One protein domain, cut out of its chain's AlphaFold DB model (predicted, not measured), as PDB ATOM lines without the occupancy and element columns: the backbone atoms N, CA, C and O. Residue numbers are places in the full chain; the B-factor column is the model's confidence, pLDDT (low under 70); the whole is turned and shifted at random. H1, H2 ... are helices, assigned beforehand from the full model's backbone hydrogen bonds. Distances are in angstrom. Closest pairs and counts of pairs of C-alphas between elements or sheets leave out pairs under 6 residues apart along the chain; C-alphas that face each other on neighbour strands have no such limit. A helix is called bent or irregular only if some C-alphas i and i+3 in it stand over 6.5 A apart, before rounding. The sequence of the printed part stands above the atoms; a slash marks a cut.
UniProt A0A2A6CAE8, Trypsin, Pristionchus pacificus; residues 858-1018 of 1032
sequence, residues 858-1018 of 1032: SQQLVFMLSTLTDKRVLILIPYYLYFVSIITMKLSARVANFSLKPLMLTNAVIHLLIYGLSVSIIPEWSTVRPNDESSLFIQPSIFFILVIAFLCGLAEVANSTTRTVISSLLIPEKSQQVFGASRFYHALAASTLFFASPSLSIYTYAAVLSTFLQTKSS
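This is residues 858 to 1018 of the 1032 residues of the protein "Trypsin" of Pristionchus pacificus (UniProt A0A2A6CAE8). Two long helices, H6 and H7, make a V that is closed where H6 ends and H7 begins; H5 folds back along H6, and the short helices H2 and H3 pack on H7, with H3 nearest to the mean of the C-alphas. H1 sits on the first part of H7 at the closed end of the V, while H8 comes after the far end of H7 and packs on H5 and on H4, and the long link between H5 and H6 loops at the open end. The printed part has 161 residues with eight named helices, H1 to H8 in order along the chain, and no named strand; the class is all helix. The whole is compact, with a radius of gyration of the C-alphas of 17.7 A, yet elongated in outline, with spans of 56 by 34 by 34 A.

H6, residues 942 to 970, is the longest helix by residues. It touches H5, residues 901 to 921, opposite ways at a shallow tilt of 29 degrees; their closest C-alphas, those of Asn 907 and Ala 955, are 5.7 A apart, and the two form a helical hairpin. H6 also forms a helical hairpin with H7, residues 972 to 999: they touch, opposite ways at a shallow tilt of 33 degrees, only just short of steep. They touch with residues 963 to 969 of H6 and 975 to 982 of H7 alone, and their closest C-alphas, those of Ser 968 and Ser 975, are 4.7 A apart. H7 has a kink of 27 degrees near residue 979, and it is irregular: C-alphas 973 and 976 are 8.6 A apart. H7 is the hub, touching four other helices. With residues 974 to 981 alone it touches H1, residues 858 to 868, the same way at a steep tilt of 63 degrees; the closest C-alphas, those of Leu 868 and Ala 981, are 5.6 A apart. It only just touches H2, residues 871 to 875, with 3 pairs of C-alphas within 8 A, the closest being Val 873 and Val 978 at 7.2 A. It touches H3, residues 877 to 880, closest at the C-alphas of Tyr 880 and His 986, 5.4 A apart. H5 forms a further helical hairpin with H4, residues 886 to 892, at a shallow tilt of 18 degrees, opposite ways; the closest C-alphas are those of Ile 886 and Ala 908, 6.4 A apart. H5 touches H8, residues 1002 to 1014, opposite ways at 35.1 degrees, only just a steep tilt, with the C-alphas of Tyr 915 and Ala 1006 closest at 6.1 A. H8 is apart from H7 and from H6. Every O i to N i+4 pair is within hydrogen-bond range in H1, H2, H4, H5 and H6, against 20 of 24 in H7 and 6 of 9 in H8; H3 is too short for such a pair.

H1 begins at C-alpha 858, (-44.211, -61.470, 56.281). H2, H3 and H4 follow, with five, four and seven residues. H5 is 30.4 A from first to last C-alpha. H6 is 41.3 A long and begins at C-alpha 942, (-75.072, -29.069, 85.335). H7 is 41.6 A long. H8 is 20.1 A long and ends at C-alpha 1014, (-43.605, -39.479, 90.854).

The C-alphas farthest apart, those of Gln 859 and Ser 934, are 57.2 A apart. The printed part has no cut. The link from H5 to H6, residues 922 to 941, is long. Mean pLDDT of the printed part is 73.7; 41 residues are under 70, among them residues 882 to 904 and 1007 to 1018.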
ATOM      1  N   SER A 858     -45.053 -61.149  55.121       81.12
ATOM      2  CA  SER A 858     -44.211 -61.470  56.281       81.12
ATOM      3  C   SER A 858     -43.241 -60.338  56.627       81.12
ATOM      4  O   SER A 858     -43.004 -60.067  57.801       81.12
ATOM      5  N   GLN A 859     -42.716 -59.633  55.618       80.94
ATOM      6  CA  GLN A 859     -41.843 -58.478  55.839       80.94
ATOM      7  C   GLN A 859     -42.627 -57.303  56.429       80.94
ATOM      8  O   GLN A 859     -42.134 -56.654  57.346       80.94
ATOM      9  N   GLN A 860     -43.865 -57.074  55.979       78.25
ATOM     10  CA  GLN A 860     -44.742 -56.039  56.535       78.25
ATOM     11  C   GLN A 860     -45.115 -56.311  57.996       78.25
ATOM     12  O   GLN A 860     -45.091 -55.394  58.818       78.25
ATOM     13  N   LEU A 861     -45.403 -57.568  58.344       84.31
ATOM     14  CA  LEU A 861     -45.702 -57.951  59.722       84.31
ATOM     15  C   LEU A 861     -44.494 -57.719  60.640       84.31
ATOM     16  O   LEU A 861     -44.631 -57.106  61.697       84.31
ATOM     17  N   VAL A 862     -43.299 -58.138  60.210       85.00
ATOM     18  CA  VAL A 862     -42.045 -57.867  60.935       85.00
ATOM     19  C   VAL A 862     -41.805 -56.361  61.061       85.00
ATOM     20  O   VAL A 862     -41.403 -55.873  62.116       85.00
ATOM     21  N   PHE A 863     -42.110 -55.593  60.017       80.38
ATOM     22  CA  PHE A 863     -41.967 -54.142  60.023       80.38
ATOM     23  C   PHE A 863     -42.916 -53.458  61.019       80.38
ATOM     24  O   PHE A 863     -42.485 -52.578  61.766       80.38
ATOM     25  N   MET A 864     -44.172 -53.898  61.104       85.44
ATOM     26  CA  MET A 864     -45.131 -53.396  62.092       85.44
ATOM     27  C   MET A 864     -44.730 -53.796  63.521       85.44
ATOM     28  O   MET A 864     -44.654 -52.944  64.404       85.44
ATOM     29  N   LEU A 865     -44.372 -55.063  63.748       85.69
ATOM     30  CA  LEU A 865     -43.919 -55.555  65.057       85.69
ATOM     31  C   LEU A 865     -42.630 -54.860  65.533       85.69
ATOM     32  O   LEU A 865     -42.499 -54.523  66.712       85.69
ATOM     33  N   SER A 866     -41.700 -54.575  64.617       86.44
ATOM     34  CA  SER A 866     -40.496 -53.794  64.936       86.44
ATOM     35  C   SER A 866     -40.816 -52.336  65.280       86.44
ATOM     36  O   SER A 866     -40.115 -51.738  66.085       86.44
ATOM     37  N   THR A 867     -41.897 -51.772  64.732       86.19
ATOM     38  CA  THR A 867     -42.331 -50.399  65.042       86.19
ATOM     39  C   THR A 867     -42.975 -50.312  66.426       86.19
ATOM     40  O   THR A 867     -42.720 -49.353  67.149       86.19
ATOM     41  N   LEU A 868     -43.735 -51.336  66.843       87.06
ATOM     42  CA  LEU A 868     -44.248 -51.437  68.219       87.06
ATOM     43  C   LEU A 868     -43.109 -51.503  69.248       87.06
ATOM     44  O   LEU A 868     -43.244 -51.003  70.354       87.06
ATOM     45  N   THR A 869     -41.971 -52.094  68.890       86.50
ATOM     46  CA  THR A 869     -40.820 -52.245  69.794       86.50
ATOM     47  C   THR A 869     -39.724 -51.188  69.592       86.50
ATOM     48  O   THR A 869     -38.703 -51.230  70.281       86.50
ATOM     49  N   ASP A 870     -39.921 -50.208  68.698       85.50
ATOM     50  CA  ASP A 870     -38.953 -49.129  68.458       85.50
ATOM     51  C   ASP A 870     -38.846 -48.230  69.698       85.50
ATOM     52  O   ASP A 870     -39.839 -47.688  70.190       85.50
ATOM     53  N   LYS A 871     -37.618 -48.026  70.190       81.06
ATOM     54  CA  LYS A 871     -37.333 -47.228  71.394       81.06
ATOM     55  C   LYS A 871     -37.967 -45.833  71.345       81.06
ATOM     56  O   LYS A 871     -38.429 -45.352  72.376       81.06
ATOM     57  N   ARG A 872     -38.032 -45.196  70.171       79.31
ATOM     58  CA  ARG A 872     -38.627 -43.858  69.996       79.31
ATOM     59  C   ARG A 872     -40.137 -43.868  70.221       79.31
ATOM     60  O   ARG A 872     -40.669 -42.939  70.822       79.31
ATOM     61  N   VAL A 873     -40.818 -44.924  69.776       81.75
ATOM     62  CA  VAL A 873     -42.262 -45.119  69.981       81.75
ATOM     63  C   VAL A 873     -42.542 -45.521  71.432       81.75
ATOM     64  O   VAL A 873     -43.459 -44.978  72.044       81.75
ATOM     65  N   LEU A 874     -41.706 -46.389  72.018       81.69
ATOM     66  CA  LEU A 874     -41.821 -46.816  73.419       81.69
ATOM     67  C   LEU A 874     -41.702 -45.641  74.408       81.69
ATOM     68  O   LEU A 874     -42.452 -45.574  75.381       81.69
ATOM     69  N   ILE A 875     -40.810 -44.678  74.140       76.62
ATOM     70  CA  ILE A 875     -40.657 -43.436  74.926       76.62
ATOM     71  C   ILE A 875     -41.964 -42.622  74.968       76.62
ATOM     72  O   ILE A 875     -42.231 -41.935  75.954       76.62
ATOM     73  N   LEU A 876     -42.802 -42.713  73.933       74.44
ATOM     74  CA  LEU A 876     -44.063 -41.976  73.823       74.44
ATOM     75  C   LEU A 876     -45.274 -42.747  74.370       74.44
ATOM     76  O   LEU A 876     -46.365 -42.184  74.425       74.44
ATOM     77  N   ILE A 877     -45.114 -43.988  74.842       77.56
ATOM     78  CA  ILE A 877     -46.215 -44.768  75.433       77.56
ATOM     79  C   ILE A 877     -46.951 -44.000  76.542       77.56
ATOM     80  O   ILE A 877     -48.175 -43.927  76.461       77.56
ATOM     81  N   PRO A 878     -46.286 -43.372  77.536       73.81
ATOM     82  CA  PRO A 878     -46.999 -42.652  78.595       73.81
ATOM     83  C   PRO A 878     -47.939 -41.564  78.059       73.81
ATOM     84  O   PRO A 878     -49.012 -41.350  78.611       73.81
ATOM     85  N   TYR A 879     -47.565 -40.928  76.945       73.25
ATOM     86  CA  TYR A 879     -48.406 -39.959  76.247       73.25
ATOM     87  C   TYR A 879     -49.620 -40.611  75.584       73.25
ATOM     88  O   TYR A 879     -50.738 -40.133  75.741       73.25
ATOM     89  N   TYR A 880     -49.415 -41.721  74.870       74.06
ATOM     90  CA  TYR A 880     -50.494 -42.442  74.187       74.06
ATOM     91  C   TYR A 880     -51.504 -43.080  75.149       74.06
ATOM     92  O   TYR A 880     -52.657 -43.276  74.774       74.06
ATOM     93  N   LEU A 881     -51.088 -43.374  76.383       71.44
ATOM     94  CA  LEU A 881     -51.947 -43.894  77.450       71.44
ATOM     95  C   LEU A 881     -52.697 -42.788  78.222       71.44
ATOM     96  O   LEU A 881     -53.334 -43.093  79.224       71.44
ATOM     97  N   TYR A 882     -52.622 -41.521  77.786       65.25
ATOM     98  CA  TYR A 882     -53.243 -40.367  78.458       65.25
ATOM     99  C   TYR A 882     -52.789 -40.177  79.927       65.25
ATOM    100  O   TYR A 882     -53.453 -39.495  80.716       65.25
ATOM    101  N   PHE A 883     -51.627 -40.729  80.310       56.62
ATOM    102  CA  PHE A 883     -51.012 -40.421  81.601       56.62
ATOM    103  C   PHE A 883     -50.490 -38.984  81.585       56.62
ATOM    104  O   PHE A 883     -49.946 -38.522  80.582       56.62
ATOM    105  N   VAL A 884     -50.663 -38.280  82.710       53.75
ATOM    106  CA  VAL A 884     -50.374 -36.845  82.860       53.75
ATOM    107  C   VAL A 884     -49.084 -36.441  82.132       53.75
ATOM    108  O   VAL A 884     -47.985 -36.919  82.434       53.75
ATOM    109  N   SER A 885     -49.222 -35.505  81.191       54.38
ATOM    110  CA  SER A 885     -48.238 -35.122  80.168       54.38
ATOM    111  C   SER A 885     -46.950 -34.469  80.704       54.38
ATOM    112  O   SER A 885     -46.081 -34.070  79.933       54.38
ATOM    113  N   ILE A 886     -46.764 -34.433  82.028       52.88
ATOM    114  CA  ILE A 886     -45.549 -33.972  82.713       52.88
ATOM    115  C   ILE A 886     -44.399 -34.989  82.577       52.88
ATOM    116  O   ILE A 886     -43.246 -34.578  82.406       52.88
ATOM    117  N   ILE A 887     -44.670 -36.306  82.603       52.84
ATOM    118  CA  ILE A 887     -43.635 -37.324  82.311       52.84
ATOM    119  C   ILE A 887     -43.207 -37.211  80.855       52.84
ATOM    120  O   ILE A 887     -42.011 -37.171  80.568       52.84
ATOM    121  N   THR A 888     -44.179 -37.112  79.948       52.28
ATOM    122  CA  THR A 888     -43.924 -36.968  78.518       52.28
ATOM    123  C   THR A 888     -43.151 -35.693  78.224       52.28
ATOM    124  O   THR A 888     -42.214 -35.739  77.445       52.28
ATOM    125  N   MET A 889     -43.438 -34.578  78.899       54.25
ATOM    126  CA  MET A 889     -42.642 -33.354  78.785       54.25
ATOM    127  C   MET A 889     -41.171 -33.598  79.177       54.25
ATOM    128  O   MET A 889     -40.266 -33.249  78.418       54.25
ATOM    129  N   LYS A 890     -40.913 -34.273  80.308       54.53
ATOM    130  CA  LYS A 890     -39.547 -34.613  80.755       54.53
ATOM    131  C   LYS A 890     -38.839 -35.632  79.850       54.53
ATOM    132  O   LYS A 890     -37.619 -35.564  79.725       54.53
ATOM    133  N   LEU A 891     -39.570 -36.560  79.229       49.97
ATOM    134  CA  LEU A 891     -39.033 -37.507  78.241       49.97
ATOM    135  C   LEU A 891     -38.814 -36.843  76.870       49.97
ATOM    136  O   LEU A 891     -37.796 -37.097  76.240       49.97
ATOM    137  N   SER A 892     -39.699 -35.939  76.444       48.00
ATOM    138  CA  SER A 892     -39.598 -35.169  75.191       48.00
ATOM    139  C   SER A 892     -38.444 -34.167  75.210       48.00
ATOM    140  O   SER A 892     -37.890 -33.837  74.170       48.00
ATOM    141  N   ALA A 893     -38.008 -33.733  76.399       46.91
ATOM    142  CA  ALA A 893     -36.775 -32.970  76.572       46.91
ATOM    143  C   ALA A 893     -35.506 -33.771  76.200       46.91
ATOM    144  O   ALA A 893     -34.454 -33.163  76.034       46.91
ATOM    145  N   ARG A 894     -35.595 -35.105  76.050       48.66
ATOM    146  CA  ARG A 894     -34.508 -35.969  75.548       48.66
ATOM    147  C   ARG A 894     -34.434 -36.029  74.015       48.66
ATOM    148  O   ARG A 894     -33.508 -36.632  73.489       48.66
ATOM    149  N   VAL A 895     -35.396 -35.429  73.308       45.47
ATOM    150  CA  VAL A 895     -35.435 -35.350  71.841       45.47
ATOM    151  C   VAL A 895     -35.149 -33.899  71.440       45.47
ATOM    152  O   VAL A 895     -35.901 -32.987  71.797       45.47
ATOM    153  N   ALA A 896     -34.030 -33.669  70.748       34.78
ATOM    154  CA  ALA A 896     -33.680 -32.350  70.221       34.78
ATOM    155  C   ALA A 896     -34.726 -31.899  69.176       34.78
ATOM    156  O   ALA A 896     -35.231 -32.726  68.421       34.78
ATOM    157  N   ASN A 897     -35.055 -30.602  69.141       42.41
ATOM    158  CA  ASN A 897     -35.945 -29.966  68.148       42.41
ATOM    159  C   ASN A 897     -37.431 -30.388  68.162       42.41
ATOM    160  O   ASN A 897     -38.068 -30.488  67.117       42.41
ATOM    161  N   PHE A 898     -38.027 -30.600  69.340       52.44
ATOM    162  CA  PHE A 898     -39.467 -30.874  69.443       52.44
ATOM    163  C   PHE A 898     -40.294 -29.585  69.600       52.44
ATOM    164  O   PHE A 898     -40.501 -29.105  70.716       52.44
ATOM    165  N   SER A 899     -40.776 -29.030  68.485       47.69
ATOM    166  CA  SER A 899     -41.552 -27.774  68.414       47.69
ATOM    167  C   SER A 899     -42.935 -27.818  69.094       47.69
ATOM    168  O   SER A 899     -43.535 -26.777  69.337       47.69
ATOM    169  N   LEU A 900     -43.440 -29.000  69.477       60.19
ATOM    170  CA  LEU A 900     -44.771 -29.189  70.086       60.19
ATOM    171  C   LEU A 900     -44.802 -29.188  71.627       60.19
ATOM    172  O   LEU A 900     -45.857 -29.423  72.225       60.19
ATOM    173  N   LYS A 901     -43.678 -28.909  72.302       63.44
ATOM    174  CA  LYS A 901     -43.607 -28.874  73.780       63.44
ATOM    175  C   LYS A 901     -44.674 -27.972  74.441       63.44
ATOM    176  O   LYS A 901     -45.264 -28.429  75.425       63.44
ATOM    177  N   PRO A 902     -44.986 -26.759  73.933       65.50
ATOM    178  CA  PRO A 902     -45.999 -25.889  74.545       65.50
ATOM    179  C   PRO A 902     -47.418 -26.474  74.505       65.50
ATOM    180  O   PRO A 902     -48.157 -26.382  75.487       65.50
ATOM    181  N   LEU A 903     -47.789 -27.138  73.403       65.75
ATOM    182  CA  LEU A 903     -49.107 -27.762  73.247       65.75
ATOM    183  C   LEU A 903     -49.269 -28.954  74.199       65.75
ATOM    184  O   LEU A 903     -50.291 -29.090  74.871       65.75
ATOM    185  N   MET A 904     -48.224 -29.775  74.333       69.25
ATOM    186  CA  MET A 904     -48.211 -30.905  75.267       69.25
ATOM    187  C   MET A 904     -48.286 -30.456  76.730       69.25
ATOM    188  O   MET A 904     -48.970 -31.101  77.527       69.25
ATOM    189  N   LEU A 905     -47.613 -29.353  77.083       70.12
ATOM    190  CA  LEU A 905     -47.672 -28.755  78.419       70.12
ATOM    191  C   LEU A 905     -49.074 -28.224  78.731       70.12
ATOM    192  O   LEU A 905     -49.634 -28.554  79.775       70.12
ATOM    193  N   THR A 906     -49.655 -27.456  77.809       70.12
ATOM    194  CA  THR A 906     -51.016 -26.914  77.947       70.12
ATOM    195  C   THR A 906     -52.022 -28.043  78.143       70.12
ATOM    196  O   THR A 906     -52.828 -28.026  79.072       70.12
ATOM    197  N   ASN A 907     -51.903 -29.096  77.338       73.75
ATOM    198  CA  ASN A 907     -52.755 -30.264  77.447       73.75
ATOM    199  C   ASN A 907     -52.578 -31.025  78.782       73.75
ATOM    200  O   ASN A 907     -53.555 -31.526  79.339       73.75
ATOM    201  N   ALA A 908     -51.365 -31.067  79.345       73.56
ATOM    202  CA  ALA A 908     -51.114 -31.641  80.676       73.56
ATOM    203  C   ALA A 908     -51.872 -30.912  81.782       73.56
ATOM    204  O   ALA A 908     -52.457 -31.540  82.664       73.56
ATOM    205  N   VAL A 909     -51.852 -29.581  81.718       76.69
ATOM    206  CA  VAL A 909     -52.539 -28.714  82.675       76.69
ATOM    207  C   VAL A 909     -54.049 -28.931  82.579       76.69
ATOM    208  O   VAL A 909     -54.698 -29.111  83.607       76.69
ATOM    209  N   ILE A 910     -54.596 -29.015  81.362       81.31
ATOM    210  CA  ILE A 910     -56.026 -29.278  81.138       81.31
ATOM    211  C   ILE A 910     -56.443 -30.630  81.743       81.31
ATOM    212  O   ILE A 910     -57.435 -30.685  82.464       81.31
ATOM    213  N   HIS A 911     -55.674 -31.706  81.541       78.56
ATOM    214  CA  HIS A 911     -55.996 -33.016  82.130       78.56
ATOM    215  C   HIS A 911     -55.925 -33.014  83.662       78.56
ATOM    216  O   HIS A 911     -56.783 -33.603  84.317       78.56
ATOM    217  N   LEU A 912     -54.945 -32.321  84.254       78.69
ATOM    218  CA  LEU A 912     -54.868 -32.161  85.709       78.69
ATOM    219  C   LEU A 912     -56.092 -31.429  86.271       78.69
ATOM    220  O   LEU A 912     -56.618 -31.833  87.309       78.69
ATOM    221  N   LEU A 913     -56.571 -30.398  85.570       83.75
ATOM    222  CA  LEU A 913     -57.806 -29.699  85.927       83.75
ATOM    223  C   LEU A 913     -59.023 -30.621  85.811       83.75
ATOM    224  O   LEU A 913     -59.835 -30.647  86.733       83.75
ATOM    225  N   ILE A 914     -59.130 -31.417  84.741       84.25
ATOM    226  CA  ILE A 914     -60.218 -32.392  84.561       84.25
ATOM    227  C   ILE A 914     -60.245 -33.382  85.730       84.25
ATOM    228  O   ILE A 914     -61.292 -33.551  86.354       84.25
ATOM    229  N   TYR A 915     -59.111 -34.001  86.073       81.50
ATOM    230  CA  TYR A 915     -59.048 -34.978  87.164       81.50
ATOM    231  C   TYR A 915     -59.349 -34.343  88.527       81.50
ATOM    232  O   TYR A 915     -60.124 -34.902  89.301       81.50
ATOM    233  N   GLY A 916     -58.800 -33.155  88.802       83.19
ATOM    234  CA  GLY A 916     -59.066 -32.418  90.038       83.19
ATOM    235  C   GLY A 916     -60.541 -32.043  90.198       83.19
ATOM    236  O   GLY A 916     -61.119 -32.256  91.265       83.19
ATOM    237  N   LEU A 917     -61.173 -31.551  89.129       86.38
ATOM    238  CA  LEU A 917     -62.605 -31.240  89.110       86.38
ATOM    239  C   LEU A 917     -63.455 -32.506  89.263       86.38
ATOM    240  O   LEU A 917     -64.379 -32.524  90.071       86.38
ATOM    241  N   SER A 918     -63.104 -33.586  88.561       84.81
ATOM    242  CA  SER A 918     -63.837 -34.857  88.611       84.81
ATOM    243  C   SER A 918     -63.853 -35.447  90.023       84.81
ATOM    244  O   SER A 918     -64.917 -35.807  90.510       84.81
ATOM    245  N   VAL A 919     -62.711 -35.464  90.720       84.94
ATOM    246  CA  VAL A 919     -62.616 -35.931  92.118       84.94
ATOM    247  C   VAL A 919     -63.359 -35.012  93.089       84.94
ATOM    248  O   VAL A 919     -63.934 -35.478  94.067       84.94
ATOM    249  N   SER A 920     -63.352 -33.703  92.839       84.69
ATOM    250  CA  SER A 920     -63.983 -32.729  93.739       84.69
ATOM    251  C   SER A 920     -65.512 -32.734  93.651       84.69
ATOM    252  O   SER A 920     -66.175 -32.367  94.627       84.69
ATOM    253  N   ILE A 921     -66.049 -33.114  92.484       87.00
ATOM    254  CA  ILE A 921     -67.468 -32.990  92.129       87.00
ATOM    255  C   ILE A 921     -68.194 -34.340  92.123       87.00
ATOM    256  O   ILE A 921     -69.337 -34.410  92.562       87.00
ATOM    257  N   ILE A 922     -67.583 -35.409  91.606       85.19
ATOM    258  CA  ILE A 922     -68.272 -36.690  91.399       85.19
ATOM    259  C   ILE A 922     -68.131 -37.569  92.656       85.19
ATOM    260  O   ILE A 922     -67.011 -37.741  93.143       85.19
ATOM    261  N   PRO A 923     -69.224 -38.160  93.179       85.12
ATOM    262  CA  PRO A 923     -69.160 -39.060  94.332       85.12
ATOM    263  C   PRO A 923     -68.314 -40.317  94.077       85.12
ATOM    264  O   PRO A 923     -68.251 -40.820  92.951       85.12
ATOM    265  N   GLU A 924     -67.718 -40.872  95.137       82.50
ATOM    266  CA  GLU A 924     -66.681 -41.914  95.066       82.50
ATOM    267  C   GLU A 924     -67.082 -43.154  94.245       82.50
ATOM    268  O   GLU A 924     -66.325 -43.622  93.390       82.50
ATOM    269  N   TRP A 925     -68.281 -43.681  94.494       81.94
ATOM    270  CA  TRP A 925     -68.742 -44.968  93.960       81.94
ATOM    271  C   TRP A 925     -69.571 -44.849  92.679       81.94
ATOM    272  O   TRP A 925     -70.219 -45.813  92.266       81.94
ATOM    273  N   SER A 926     -69.541 -43.683  92.028       78.88
ATOM    274  CA  SER A 926     -70.393 -43.372  90.867       78.88
ATOM    275  C   SER A 926     -70.093 -44.221  89.631       78.88
ATOM    276  O   SER A 926     -70.925 -44.313  88.737       78.88
ATOM    277  N   THR A 927     -68.922 -44.855  89.580       74.19
ATOM    278  CA  THR A 927     -68.508 -45.787  88.520       74.19
ATOM    279  C   THR A 927     -69.090 -47.192  88.684       74.19
ATOM    280  O   THR A 927     -69.220 -47.912  87.701       74.19
ATOM    281  N   VAL A 928     -69.438 -47.587  89.911       74.38
ATOM    282  CA  VAL A 928     -69.875 -48.953  90.248       74.38
ATOM    283  C   VAL A 928     -71.390 -49.027  90.379       74.38
ATOM    284  O   VAL A 928     -72.015 -50.008  89.975       74.38
ATOM    285  N   ARG A 929     -71.993 -47.994  90.973       73.12
ATOM    286  CA  ARG A 929     -73.431 -47.939  91.216       73.12
ATOM    287  C   ARG A 929     -73.947 -46.503  91.167       73.12
ATOM    288  O   ARG A 929     -73.242 -45.590  91.609       73.12
ATOM    289  N   PRO A 930     -75.205 -46.305  90.743       69.62
ATOM    290  CA  PRO A 930     -75.911 -45.068  91.024       69.62
ATOM    291  C   PRO A 930     -75.901 -44.822  92.534       69.62
ATOM    292  O   PRO A 930     -76.200 -45.724  93.319       69.62
ATOM    293  N   ASN A 931     -75.522 -43.620  92.941       72.81
ATOM    294  CA  ASN A 931     -75.517 -43.216  94.336       72.81
ATOM    295  C   ASN A 931     -75.923 -41.740  94.433       72.81
ATOM    296  O   ASN A 931     -75.678 -40.965  93.511       72.81
ATOM    297  N   ASP A 932     -76.542 -41.388  95.556       71.00
ATOM    298  CA  ASP A 932     -76.939 -40.017  95.898       71.00
ATOM    299  C   ASP A 932     -76.001 -39.442  96.984       71.00
ATOM    300  O   ASP A 932     -76.385 -38.581  97.777       71.00
ATOM    301  N   GLU A 933     -74.778 -39.976  97.084       79.44
ATOM    302  CA  GLU A 933     -73.807 -39.587  98.107       79.44
ATOM    303  C   GLU A 933     -73.268 -38.170  97.838       79.44
ATOM    304  O   GLU A 933     -73.177 -37.709  96.699       79.44
ATOM    305  N   SER A 934     -72.897 -37.447  98.900       75.25
ATOM    306  CA  SER A 934     -72.319 -36.111  98.759       75.25
ATOM    307  C   SER A 934     -70.888 -36.176  98.221       75.25
ATOM    308  O   SER A 934     -70.050 -36.913  98.736       75.25
ATOM    309  N   SER A 935     -70.597 -35.338  97.231       81.25
ATOM    310  CA  SER A 935     -69.258 -35.057  96.700       81.25
ATOM    311  C   SER A 935     -68.280 -34.534  97.763       81.25
ATOM    312  O   SER A 935     -68.707 -33.883  98.716       81.25
ATOM    313  N   LEU A 936     -66.972 -34.699  97.534       73.69
ATOM    314  CA  LEU A 936     -65.918 -34.302  98.477       73.69
ATOM    315  C   LEU A 936     -65.898 -32.793  98.803       73.69
ATOM    316  O   LEU A 936     -65.741 -32.430  99.965       73.69
ATOM    317  N   PHE A 937     -66.047 -31.919  97.796       78.62
ATOM    318  CA  PHE A 937     -65.939 -30.460  97.974       78.62
ATOM    319  C   PHE A 937     -67.113 -29.663  97.397       78.62
ATOM    320  O   PHE A 937     -67.531 -28.678  98.004       78.62
ATOM    321  N   ILE A 938     -67.624 -30.035  96.217       81.31
ATOM    322  CA  ILE A 938     -68.603 -29.232  95.469       81.31
ATOM    323  C   ILE A 938     -69.719 -30.134  94.956       81.31
ATOM    324  O   ILE A 938     -69.444 -31.065  94.206       81.31
ATOM    325  N   GLN A 939     -70.974 -29.815  95.287       81.31
ATOM    326  CA  GLN A 939     -72.110 -30.606  94.814       81.31
ATOM    327  C   GLN A 939     -72.191 -30.649  93.274       81.31
ATOM    328  O   GLN A 939     -71.974 -29.617  92.622       81.31
ATOM    329  N   PRO A 940     -72.552 -31.806  92.681       80.94
ATOM    330  CA  PRO A 940     -72.738 -31.931  91.242       80.94
ATOM    331  C   PRO A 940     -73.758 -30.916  90.728       80.94
ATOM    332  O   PRO A 940     -74.912 -30.897  91.151       80.94
ATOM    333  N   SER A 941     -73.343 -30.078  89.780       84.62
ATOM    334  CA  SER A 941     -74.235 -29.165  89.070       84.62
ATOM    335  C   SER A 941     -74.048 -29.312  87.566       84.62
ATOM    336  O   SER A 941     -72.952 -29.617  87.086       84.62
ATOM    337  N   ILE A 942     -75.112 -29.045  86.805       82.88
ATOM    338  CA  ILE A 942     -75.072 -29.069  85.335       82.88
ATOM    339  C   ILE A 942     -73.966 -28.140  84.814       82.88
ATOM    340  O   ILE A 942     -73.275 -28.480  83.860       82.88
ATOM    341  N   PHE A 943     -73.757 -26.990  85.464       86.12
ATOM    342  CA  PHE A 943     -72.706 -26.047  85.091       86.12
ATOM    343  C   PHE A 943     -71.314 -26.686  85.143       86.12
ATOM    344  O   PHE A 943     -70.579 -26.621  84.162       86.12
ATOM    345  N   PHE A 944     -70.962 -27.351  86.246       84.81
ATOM    346  CA  PHE A 944     -69.640 -27.965  86.382       84.81
ATOM    347  C   PHE A 944     -69.436 -29.153  85.438       84.81
ATOM    348  O   PHE A 944     -68.346 -29.315  84.895       84.81
ATOM    349  N   ILE A 945     -70.483 -29.943  85.182       83.81
ATOM    350  CA  ILE A 945     -70.430 -31.041  84.205       83.81
ATOM    351  C   ILE A 945     -70.155 -30.492  82.797       83.81
ATOM    352  O   ILE A 945     -69.317 -31.038  82.081       83.81
ATOM    353  N   LEU A 946     -70.791 -29.377  82.416       84.38
ATOM    354  CA  LEU A 946     -70.529 -28.709  81.136       84.38
ATOM    355  C   LEU A 946     -69.096 -28.163  81.045       84.38
ATOM    356  O   LEU A 946     -68.482 -28.255  79.984       84.38
ATOM    357  N   VAL A 947     -68.543 -27.638  82.144       87.12
ATOM    358  CA  VAL A 947     -67.139 -27.192  82.197       87.12
ATOM    359  C   VAL A 947     -66.182 -28.368  81.993       87.12
ATOM    360  O   VAL A 947     -65.264 -28.265  81.183       87.12
ATOM    361  N   ILE A 948     -66.406 -29.499  82.669       86.12
ATOM    362  CA  ILE A 948     -65.586 -30.708  82.488       86.12
ATOM    363  C   ILE A 948     -65.682 -31.205  81.040       86.12
ATOM    364  O   ILE A 948     -64.653 -31.464  80.422       86.12
ATOM    365  N   ALA A 949     -66.889 -31.272  80.467       83.06
ATOM    366  CA  ALA A 949     -67.092 -31.694  79.081       83.06
ATOM    367  C   ALA A 949     -66.351 -30.789  78.078       83.06
ATOM    368  O   ALA A 949     -65.705 -31.287  77.157       83.06
ATOM    369  N   PHE A 950     -66.385 -29.469  78.287       83.19
ATOM    370  CA  PHE A 950     -65.645 -28.508  77.469       83.19
ATOM    371  C   PHE A 950     -64.126 -28.722  77.553       83.19
ATOM    372  O   PHE A 950     -63.450 -28.776  76.524       83.19
ATOM    373  N   LEU A 951     -63.589 -28.905  78.764       83.88
ATOM    374  CA  LEU A 951     -62.165 -29.176  78.968       83.88
ATOM    375  C   LEU A 951     -61.737 -30.501  78.321       83.88
ATOM    376  O   LEU A 951     -60.682 -30.545  77.692       83.88
ATOM    377  N   CYS A 952     -62.557 -31.553  78.418       81.75
ATOM    378  CA  CYS A 952     -62.316 -32.828  77.737       81.75
ATOM    379  C   CYS A 952     -62.263 -32.663  76.209       81.75
ATOM    380  O   CYS A 952     -61.402 -33.257  75.563       81.75
ATOM    381  N   GLY A 953     -63.133 -31.825  75.634       77.25
ATOM    382  CA  GLY A 953     -63.109 -31.503  74.205       77.25
ATOM    383  C   GLY A 953     -61.807 -30.820  73.775       77.25
ATOM    384  O   GLY A 953     -61.159 -31.271  72.832       77.25
ATOM    385  N   LEU A 954     -61.374 -29.784  74.505       76.19
ATOM    386  CA  LEU A 954     -60.094 -29.106  74.249       76.19
ATOM    387  C   LEU A 954     -58.901 -30.067  74.357       76.19
ATOM    388  O   LEU A 954     -58.000 -30.050  73.516       76.19
ATOM    389  N   ALA A 955     -58.919 -30.922  75.379       76.94
ATOM    390  CA  ALA A 955     -57.907 -31.940  75.610       76.94
ATOM    391  C   ALA A 955     -57.811 -32.954  74.458       76.94
ATOM    392  O   ALA A 955     -56.708 -33.267  74.004       76.94
ATOM    393  N   GLU A 956     -58.941 -33.466  73.959       77.06
ATOM    394  CA  GLU A 956     -58.935 -34.458  72.877       77.06
ATOM    395  C   GLU A 956     -58.481 -33.851  71.544       77.06
ATOM    396  O   GLU A 956     -57.707 -34.480  70.818       77.06
ATOM    397  N   VAL A 957     -58.867 -32.608  71.238       73.50
ATOM    398  CA  VAL A 957     -58.373 -31.901  70.044       73.50
ATOM    399  C   VAL A 957     -56.855 -31.715  70.118       73.50
ATOM    400  O   VAL A 957     -56.139 -32.061  69.179       73.50
ATOM    401  N   ALA A 958     -56.327 -31.251  71.253       71.62
ATOM    402  CA  ALA A 958     -54.884 -31.087  71.430       71.62
ATOM    403  C   ALA A 958     -54.130 -32.427  71.324       71.62
ATOM    404  O   ALA A 958     -53.100 -32.518  70.644       71.62
ATOM    405  N   ASN A 959     -54.653 -33.482  71.959       73.88
ATOM    406  CA  ASN A 959     -54.062 -34.820  71.938       73.88
ATOM    407  C   ASN A 959     -54.046 -35.435  70.542       73.88
ATOM    408  O   ASN A 959     -53.020 -35.975  70.121       73.88
ATOM    409  N   SER A 960     -55.175 -35.370  69.841       72.75
ATOM    410  CA  SER A 960     -55.335 -35.943  68.508       72.75
ATOM    411  C   SER A 960     -54.431 -35.254  67.489       72.75
ATOM    412  O   SER A 960     -53.692 -35.952  66.794       72.75
ATOM    413  N   THR A 961     -54.390 -33.919  67.473       69.75
ATOM    414  CA  THR A 961     -53.500 -33.138  66.601       69.75
ATOM    415  C   THR A 961     -52.037 -33.472  66.867       69.75
ATOM    416  O   THR A 961     -51.308 -33.868  65.956       69.75
ATOM    417  N   THR A 962     -51.621 -33.422  68.133       72.19
ATOM    418  CA  THR A 962     -50.243 -33.726  68.530       72.19
ATOM    419  C   THR A 962     -49.860 -35.163  68.164       72.19
ATOM    420  O   THR A 962     -48.797 -35.395  67.596       72.19
ATOM    421  N   ARG A 963     -50.733 -36.149  68.416       76.06
ATOM    422  CA  ARG A 963     -50.493 -37.563  68.075       76.06
ATOM    423  C   ARG A 963     -50.291 -37.762  66.573       76.06
ATOM    424  O   ARG A 963     -49.369 -38.485  66.193       76.06
ATOM    425  N   THR A 964     -51.109 -37.133  65.730       71.38
ATOM    426  CA  THR A 964     -50.971 -37.236  64.270       71.38
ATOM    427  C   THR A 964     -49.649 -36.640  63.793       71.38
ATOM    428  O   THR A 964     -48.898 -37.318  63.094       71.38
ATOM    429  N   VAL A 965     -49.312 -35.426  64.243       69.12
ATOM    430  CA  VAL A 965     -48.088 -34.722  63.826       69.12
ATOM    431  C   VAL A 965     -46.828 -35.457  64.289       69.12
ATOM    432  O   VAL A 965     -45.900 -35.671  63.507       69.12
ATOM    433  N   ILE A 966     -46.799 -35.917  65.542       73.62
ATOM    434  CA  ILE A 966     -45.672 -36.700  66.063       73.62
ATOM    435  C   ILE A 966     -45.508 -37.989  65.261       73.62
ATOM    436  O   ILE A 966     -44.389 -38.331  64.887       73.62
ATOM    437  N   SER A 967     -46.604 -38.683  64.948       73.12
ATOM    438  CA  SER A 967     -46.538 -39.941  64.196       73.12
ATOM    439  C   SER A 967     -46.006 -39.746  62.774       73.12
ATOM    440  O   SER A 967     -45.286 -40.607  62.274       73.12
ATOM    441  N   SER A 968     -46.296 -38.604  62.140       68.19
ATOM    442  CA  SER A 968     -45.776 -38.283  60.809       68.19
ATOM    443  C   SER A 968     -44.322 -37.804  60.806       68.19
ATOM    444  O   SER A 968     -43.626 -38.013  59.813       68.19
ATOM    445  N   LEU A 969     -43.851 -37.174  61.888       68.25
ATOM    446  CA  LEU A 969     -42.505 -36.588  61.968       68.25
ATOM    447  C   LEU A 969     -41.463 -37.507  62.620       68.25
ATOM    448  O   LEU A 969     -40.288 -37.428  62.275       68.25
ATOM    449  N   LEU A 970     -41.868 -38.386  63.544       71.81
ATOM    450  CA  LEU A 970     -40.944 -39.216  64.326       71.81
ATOM    451  C   LEU A 970     -40.188 -40.228  63.454       71.81
ATOM    452  O   LEU A 970     -38.984 -40.425  63.623       71.81
ATOM    453  N   ILE A 971     -40.907 -40.890  62.543       76.44
ATOM    454  CA  ILE A 971     -40.351 -41.835  61.567       76.44
ATOM    455  C   ILE A 971     -41.128 -41.660  60.251       76.44
ATOM    456  O   ILE A 971     -42.077 -42.404  60.004       76.44
ATOM    457  N   PRO A 972     -40.762 -40.681  59.402       68.06
ATOM    458  CA  PRO A 972     -41.528 -40.337  58.199       68.06
ATOM    459  C   PRO A 972     -41.737 -41.524  57.248       68.06
ATOM    460  O   PRO A 972     -42.832 -41.717  56.723       68.06
ATOM    461  N   GLU A 973     -40.714 -42.376  57.113       72.50
ATOM    462  CA  GLU A 973     -40.723 -43.604  56.301       72.50
ATOM    463  C   GLU A 973     -41.736 -44.658  56.788       72.50
ATOM    464  O   GLU A 973     -42.150 -45.525  56.019       72.50
ATOM    465  N   LYS A 974     -42.129 -44.591  58.071       75.19
ATOM    466  CA  LYS A 974     -43.050 -45.525  58.745       75.19
ATOM    467  C   LYS A 974     -44.259 -44.824  59.368       75.19
ATOM    468  O   LYS A 974     -44.832 -45.320  60.337       75.19
ATOM    469  N   SER A 975     -44.625 -43.647  58.864       75.25
ATOM    470  CA  SER A 975     -45.602 -42.756  59.510       75.25
ATOM    471  C   SER A 975     -46.945 -43.434  59.818       75.25
ATOM    472  O   SER A 975     -47.474 -43.286  60.921       75.25
ATOM    473  N   GLN A 976     -47.460 -44.256  58.898       77.62
ATOM    474  CA  GLN A 976     -48.707 -45.009  59.093       77.62
ATOM    475  C   GLN A 976     -48.575 -46.105  60.163       77.62
ATOM    476  O   GLN A 976     -49.475 -46.284  60.984       77.62
ATOM    477  N   GLN A 977     -47.442 -46.815  60.208       85.19
ATOM    478  CA  GLN A 977     -47.173 -47.839  61.222       85.19
ATOM    479  C   GLN A 977     -46.957 -47.221  62.608       85.19
ATOM    480  O   GLN A 977     -47.420 -47.776  63.601       85.19
ATOM    481  N   VAL A 978     -46.305 -46.056  62.691       84.06
ATOM    482  CA  VAL A 978     -46.150 -45.308  63.949       84.06
ATOM    483  C   VAL A 978     -47.506 -44.818  64.454       84.06
ATOM    484  O   VAL A 978     -47.808 -44.965  65.640       84.06
ATOM    485  N   PHE A 979     -48.361 -44.304  63.565       84.19
ATOM    486  CA  PHE A 979     -49.717 -43.909  63.937       84.19
ATOM    487  C   PHE A 979     -50.546 -45.113  64.413       84.19
ATOM    488  O   PHE A 979     -51.188 -45.038  65.464       84.19
ATOM    489  N   GLY A 980     -50.468 -46.249  63.712       86.75
ATOM    490  CA  GLY A 980     -51.070 -47.515  64.139       86.75
ATOM    491  C   GLY A 980     -50.578 -47.968  65.519       86.75
ATOM    492  O   GLY A 980     -51.393 -48.278  66.387       86.75
ATOM    493  N   ALA A 981     -49.267 -47.896  65.772       87.69
ATOM    494  CA  ALA A 981     -48.675 -48.193  67.077       87.69
ATOM    495  C   ALA A 981     -49.208 -47.269  68.187       87.69
ATOM    496  O   ALA A 981     -49.515 -47.734  69.284       87.69
ATOM    497  N   SER A 982     -49.389 -45.973  67.912       86.00
ATOM    498  CA  SER A 982     -49.969 -45.043  68.892       86.00
ATOM    499  C   SER A 982     -51.397 -45.440  69.298       86.00
ATOM    500  O   SER A 982     -51.756 -45.381  70.477       86.00
ATOM    501  N   ARG A 983     -52.210 -45.903  68.336       87.50
ATOM    502  CA  ARG A 983     -53.583 -46.367  68.576       87.50
ATOM    503  C   ARG A 983     -53.625 -47.731  69.255       87.50
ATOM    504  O   ARG A 983     -54.503 -47.934  70.087       87.50
ATOM    505  N   PHE A 984     -52.658 -48.605  68.979       90.88
ATOM    506  CA  PHE A 984     -52.488 -49.882  69.675       90.88
ATOM    507  C   PHE A 984     -52.343 -49.678  71.190       90.88
ATOM    508  O   PHE A 984     -53.100 -50.255  71.970       90.88
ATOM    509  N   TYR A 985     -51.419 -48.807  71.615       86.69
ATOM    510  CA  TYR A 985     -51.202 -48.540  73.041       86.69
ATOM    511  C   TYR A 985     -52.403 -47.860  73.696       86.69
ATOM    512  O   TYR A 985     -52.801 -48.254  74.790       86.69
ATOM    513  N   HIS A 986     -53.022 -46.894  73.016       85.56
ATOM    514  CA  HIS A 986     -54.249 -46.262  73.501       85.56
ATOM    515  C   HIS A 986     -55.371 -47.290  73.741       85.56
ATOM    516  O   HIS A 986     -55.977 -47.303  74.811       85.56
ATOM    517  N   ALA A 987     -55.601 -48.186  72.777       88.75
ATOM    518  CA  ALA A 987     -56.613 -49.233  72.866       88.75
ATOM    519  C   ALA A 987     -56.342 -50.213  74.019       88.75
ATOM    520  O   ALA A 987     -57.271 -50.580  74.735       88.75
ATOM    521  N   LEU A 988     -55.075 -50.582  74.240       86.94
ATOM    522  CA  LEU A 988     -54.649 -51.449  75.343       86.94
ATOM    523  C   LEU A 988     -54.950 -50.832  76.722       86.94
ATOM    524  O   LEU A 988     -55.436 -51.520  77.626       86.94
ATOM    525  N   ALA A 989     -54.671 -49.535  76.892       82.38
ATOM    526  CA  ALA A 989     -55.043 -48.813  78.110       82.38
ATOM    527  C   ALA A 989     -56.561 -48.807  78.295       82.38
ATOM    528  O   ALA A 989     -57.053 -49.211  79.350       82.38
ATOM    529  N   ALA A 990     -57.296 -48.393  77.261       83.44
ATOM    530  CA  ALA A 990     -58.745 -48.281  77.308       83.44
ATOM    531  C   ALA A 990     -59.412 -49.626  77.640       83.44
ATOM    532  O   ALA A 990     -60.248 -49.680  78.538       83.44
ATOM    533  N   SER A 991     -59.002 -50.732  77.005       86.25
ATOM    534  CA  SER A 991     -59.563 -52.059  77.294       86.25
ATOM    535  C   SER A 991     -59.330 -52.489  78.740       86.25
ATOM    536  O   SER A 991     -60.235 -53.030  79.371       86.25
ATOM    537  N   THR A 992     -58.136 -52.222  79.278       83.62
ATOM    538  CA  THR A 992     -57.790 -52.563  80.666       83.62
ATOM    539  C   THR A 992     -58.635 -51.750  81.650       83.62
ATOM    540  O   THR A 992     -59.156 -52.296  82.623       83.62
ATOM    541  N   LEU A 993     -58.822 -50.457  81.370       80.19
ATOM    542  CA  LEU A 993     -59.616 -49.552  82.202       80.19
ATOM    543  C   LEU A 993     -61.112 -49.879  82.169       80.19
ATOM    544  O   LEU A 993     -61.732 -49.887  83.230       80.19
ATOM    545  N   PHE A 994     -61.688 -50.170  80.996       83.44
ATOM    546  CA  PHE A 994     -63.102 -50.545  80.874       83.44
ATOM    547  C   PHE A 994     -63.400 -51.889  81.540       83.44
ATOM    548  O   PHE A 994     -64.434 -52.030  82.187       83.44
ATOM    549  N   PHE A 995     -62.478 -52.851  81.450       86.12
ATOM    550  CA  PHE A 995     -62.629 -54.138  82.126       86.12
ATOM    551  C   PHE A 995     -62.588 -54.004  83.657       86.12
ATOM    552  O   PHE A 995     -63.341 -54.679  84.356       86.12
ATOM    553  N   ALA A 996     -61.738 -53.115  84.180       82.81
ATOM    554  CA  ALA A 996     -61.616 -52.849  85.614       82.81
ATOM    555  C   ALA A 996     -62.664 -51.854  86.161       82.81
ATOM    556  O   ALA A 996     -62.746 -51.652  87.368       82.81
ATOM    557  N   SER A 997     -63.475 -51.228  85.301       81.31
ATOM    558  CA  SER A 997     -64.418 -50.172  85.704       81.31
ATOM    559  C   SER A 997     -65.511 -50.568  86.671       81.31
ATOM    560  O   SER A 997     -65.717 -49.837  87.643       81.31
ATOM    561  N   PRO A 998     -66.129 -51.746  86.515       81.38
ATOM    562  CA  PRO A 998     -67.145 -52.188  87.457       81.38
ATOM    563  C   PRO A 998     -66.622 -52.425  88.885       81.38
ATOM    564  O   PRO A 998     -67.427 -52.585  89.797       81.38
ATOM    565  N   SER A 999     -65.301 -52.475  89.108       82.81
ATOM    566  CA  SER A 999     -64.695 -52.798  90.411       82.81
ATOM    567  C   SER A 999     -63.864 -51.675  91.043       82.81
ATOM    568  O   SER A 999     -63.391 -51.844  92.168       82.81
ATOM    569  N   LEU A1000     -63.690 -50.530  90.371       83.31
ATOM    570  CA  LEU A1000     -62.840 -49.427  90.836       83.31
ATOM    571  C   LEU A1000     -63.649 -48.156  91.125       83.31
ATOM    572  O   LEU A1000     -64.495 -47.755  90.326       83.31
ATOM    573  N   SER A1001     -63.343 -47.482  92.240       84.12
ATOM    574  CA  SER A1001     -63.919 -46.171  92.575       84.12
ATOM    575  C   SER A1001     -63.283 -45.044  91.757       84.12
ATOM    576  O   SER A1001     -62.139 -45.154  91.299       84.12
ATOM    577  N   ILE A1002     -63.983 -43.915  91.608       80.19
ATOM    578  CA  ILE A1002     -63.476 -42.768  90.839       80.19
ATOM    579  C   ILE A1002     -62.207 -42.157  91.450       80.19
ATOM    580  O   ILE A1002     -61.337 -41.657  90.736       80.19
ATOM    581  N   TYR A1003     -62.048 -42.259  92.772       81.06
ATOM    582  CA  TYR A1003     -60.825 -41.840  93.457       81.06
ATOM    583  C   TYR A1003     -59.663 -42.769  93.139       81.06
ATOM    584  O   TYR A1003     -58.546 -42.297  92.946       81.06
ATOM    585  N   THR A1004     -59.926 -44.069  93.005       78.94
ATOM    586  CA  THR A1004     -58.911 -45.038  92.583       78.94
ATOM    587  C   THR A1004     -58.481 -44.759  91.142       78.94
ATOM    588  O   THR A1004     -57.288 -44.758  90.848       78.94
ATOM    589  N   TYR A1005     -59.425 -44.403  90.266       74.69
ATOM    590  CA  TYR A1005     -59.135 -43.940  88.908       74.69
ATOM    591  C   TYR A1005     -58.237 -42.704  88.875       74.69
ATOM    592  O   TYR A1005     -57.188 -42.710  88.227       74.69
ATOM    593  N   ALA A1006     -58.610 -41.656  89.607       71.12
ATOM    594  CA  ALA A1006     -57.832 -40.426  89.674       71.12
ATOM    595  C   ALA A1006     -56.464 -40.635  90.342       71.12
ATOM    596  O   ALA A1006     -55.478 -40.028  89.923       71.12
ATOM    597  N   ALA A1007     -56.367 -41.520  91.338       67.44
ATOM    598  CA  ALA A1007     -55.116 -41.894  91.993       67.44
ATOM    599  C   ALA A1007     -54.182 -42.667  91.049       67.44
ATOM    600  O   ALA A1007     -53.000 -42.345  90.970       67.44
ATOM    601  N   VAL A1008     -54.681 -43.640  90.280       67.38
ATOM    602  CA  VAL A1008     -53.881 -44.373  89.278       67.38
ATOM    603  C   VAL A1008     -53.412 -43.443  88.155       67.38
ATOM    604  O   VAL A1008     -52.252 -43.497  87.751       67.38
ATOM    605  N   LEU A1009     -54.269 -42.531  87.692       64.38
ATOM    606  CA  LEU A1009     -53.920 -41.564  86.648       64.38
ATOM    607  C   LEU A1009     -52.940 -40.477  87.144       64.38
ATOM    608  O   LEU A1009     -52.143 -39.969  86.354       64.38
ATOM    609  N   SER A1010     -52.943 -40.159  88.447       57.28
ATOM    610  CA  SER A1010     -52.060 -39.156  89.073       57.28
ATOM    611  C   SER A1010     -50.754 -39.716  89.658       57.28
ATOM    612  O   SER A1010     -49.745 -39.013  89.654       57.28
ATOM    613  N   THR A1011     -50.698 -40.974  90.114       51.06
ATOM    614  CA  THR A1011     -49.497 -41.597  90.726       51.06
ATOM    615  C   THR A1011     -48.312 -41.732  89.770       51.06
ATOM    616  O   THR A1011     -47.158 -41.772  90.204       51.06
ATOM    617  N   PHE A1012     -48.550 -41.661  88.461       48.97
ATOM    618  CA  PHE A1012     -47.483 -41.550  87.470       48.97
ATOM    619  C   PHE A1012     -46.709 -40.212  87.537       48.97
ATOM    620  O   PHE A1012     -45.633 -40.099  86.964       48.97
ATOM    621  N   LEU A1013     -47.124 -39.224  88.340       38.88
ATOM    622  CA  LEU A1013     -46.362 -37.984  88.570       38.88
ATOM    623  C   LEU A1013     -44.993 -38.175  89.268       38.88
ATOM    624  O   LEU A1013     -44.174 -37.252  89.241       38.88
ATOM    625  N   GLN A1014     -44.713 -39.331  89.890       33.41
ATOM    626  CA  GLN A1014     -43.605 -39.479  90.854       33.41
ATOM    627  C   GLN A1014     -42.515 -40.519  90.522       33.41
ATOM    628  O   GLN A1014     -41.754 -40.910  91.410       33.41
ATOM    629  N   THR A1015     -42.320 -40.945  89.269       34.38
ATOM    630  CA  THR A1015     -41.154 -41.798  88.954       34.38
ATOM    631  C   THR A1015     -39.868 -40.972  88.828       34.38
ATOM    632  O   THR A1015     -39.499 -40.407  87.798       34.38
ATOM    633  N   LYS A1016     -39.147 -40.894  89.947       37.09
ATOM    634  CA  LYS A1016     -37.812 -40.304  90.077       37.09
ATOM    635  C   LYS A1016     -36.780 -41.158  89.316       37.09
ATOM    636  O   LYS A1016     -36.073 -41.959  89.920       37.09
ATOM    637  N   SER A1017     -36.643 -40.990  87.997       36.91
ATOM    638  CA  SER A1017     -35.521 -41.592  87.250       36.91
ATOM    639  C   SER A1017     -34.242 -40.770  87.465       36.91
ATOM    640  O   SER A1017     -33.879 -39.885  86.687       36.91
ATOM    641  N   SER A1018     -33.571 -41.009  88.595       34.12
ATOM    642  CA  SER A1018     -32.278 -40.398  88.934       34.12
ATOM    643  C   SER A1018     -31.076 -41.317  88.687       34.12
ATOM    644  O   SER A1018     -29.962 -40.924  89.025       34.12
TER     645      SER A1018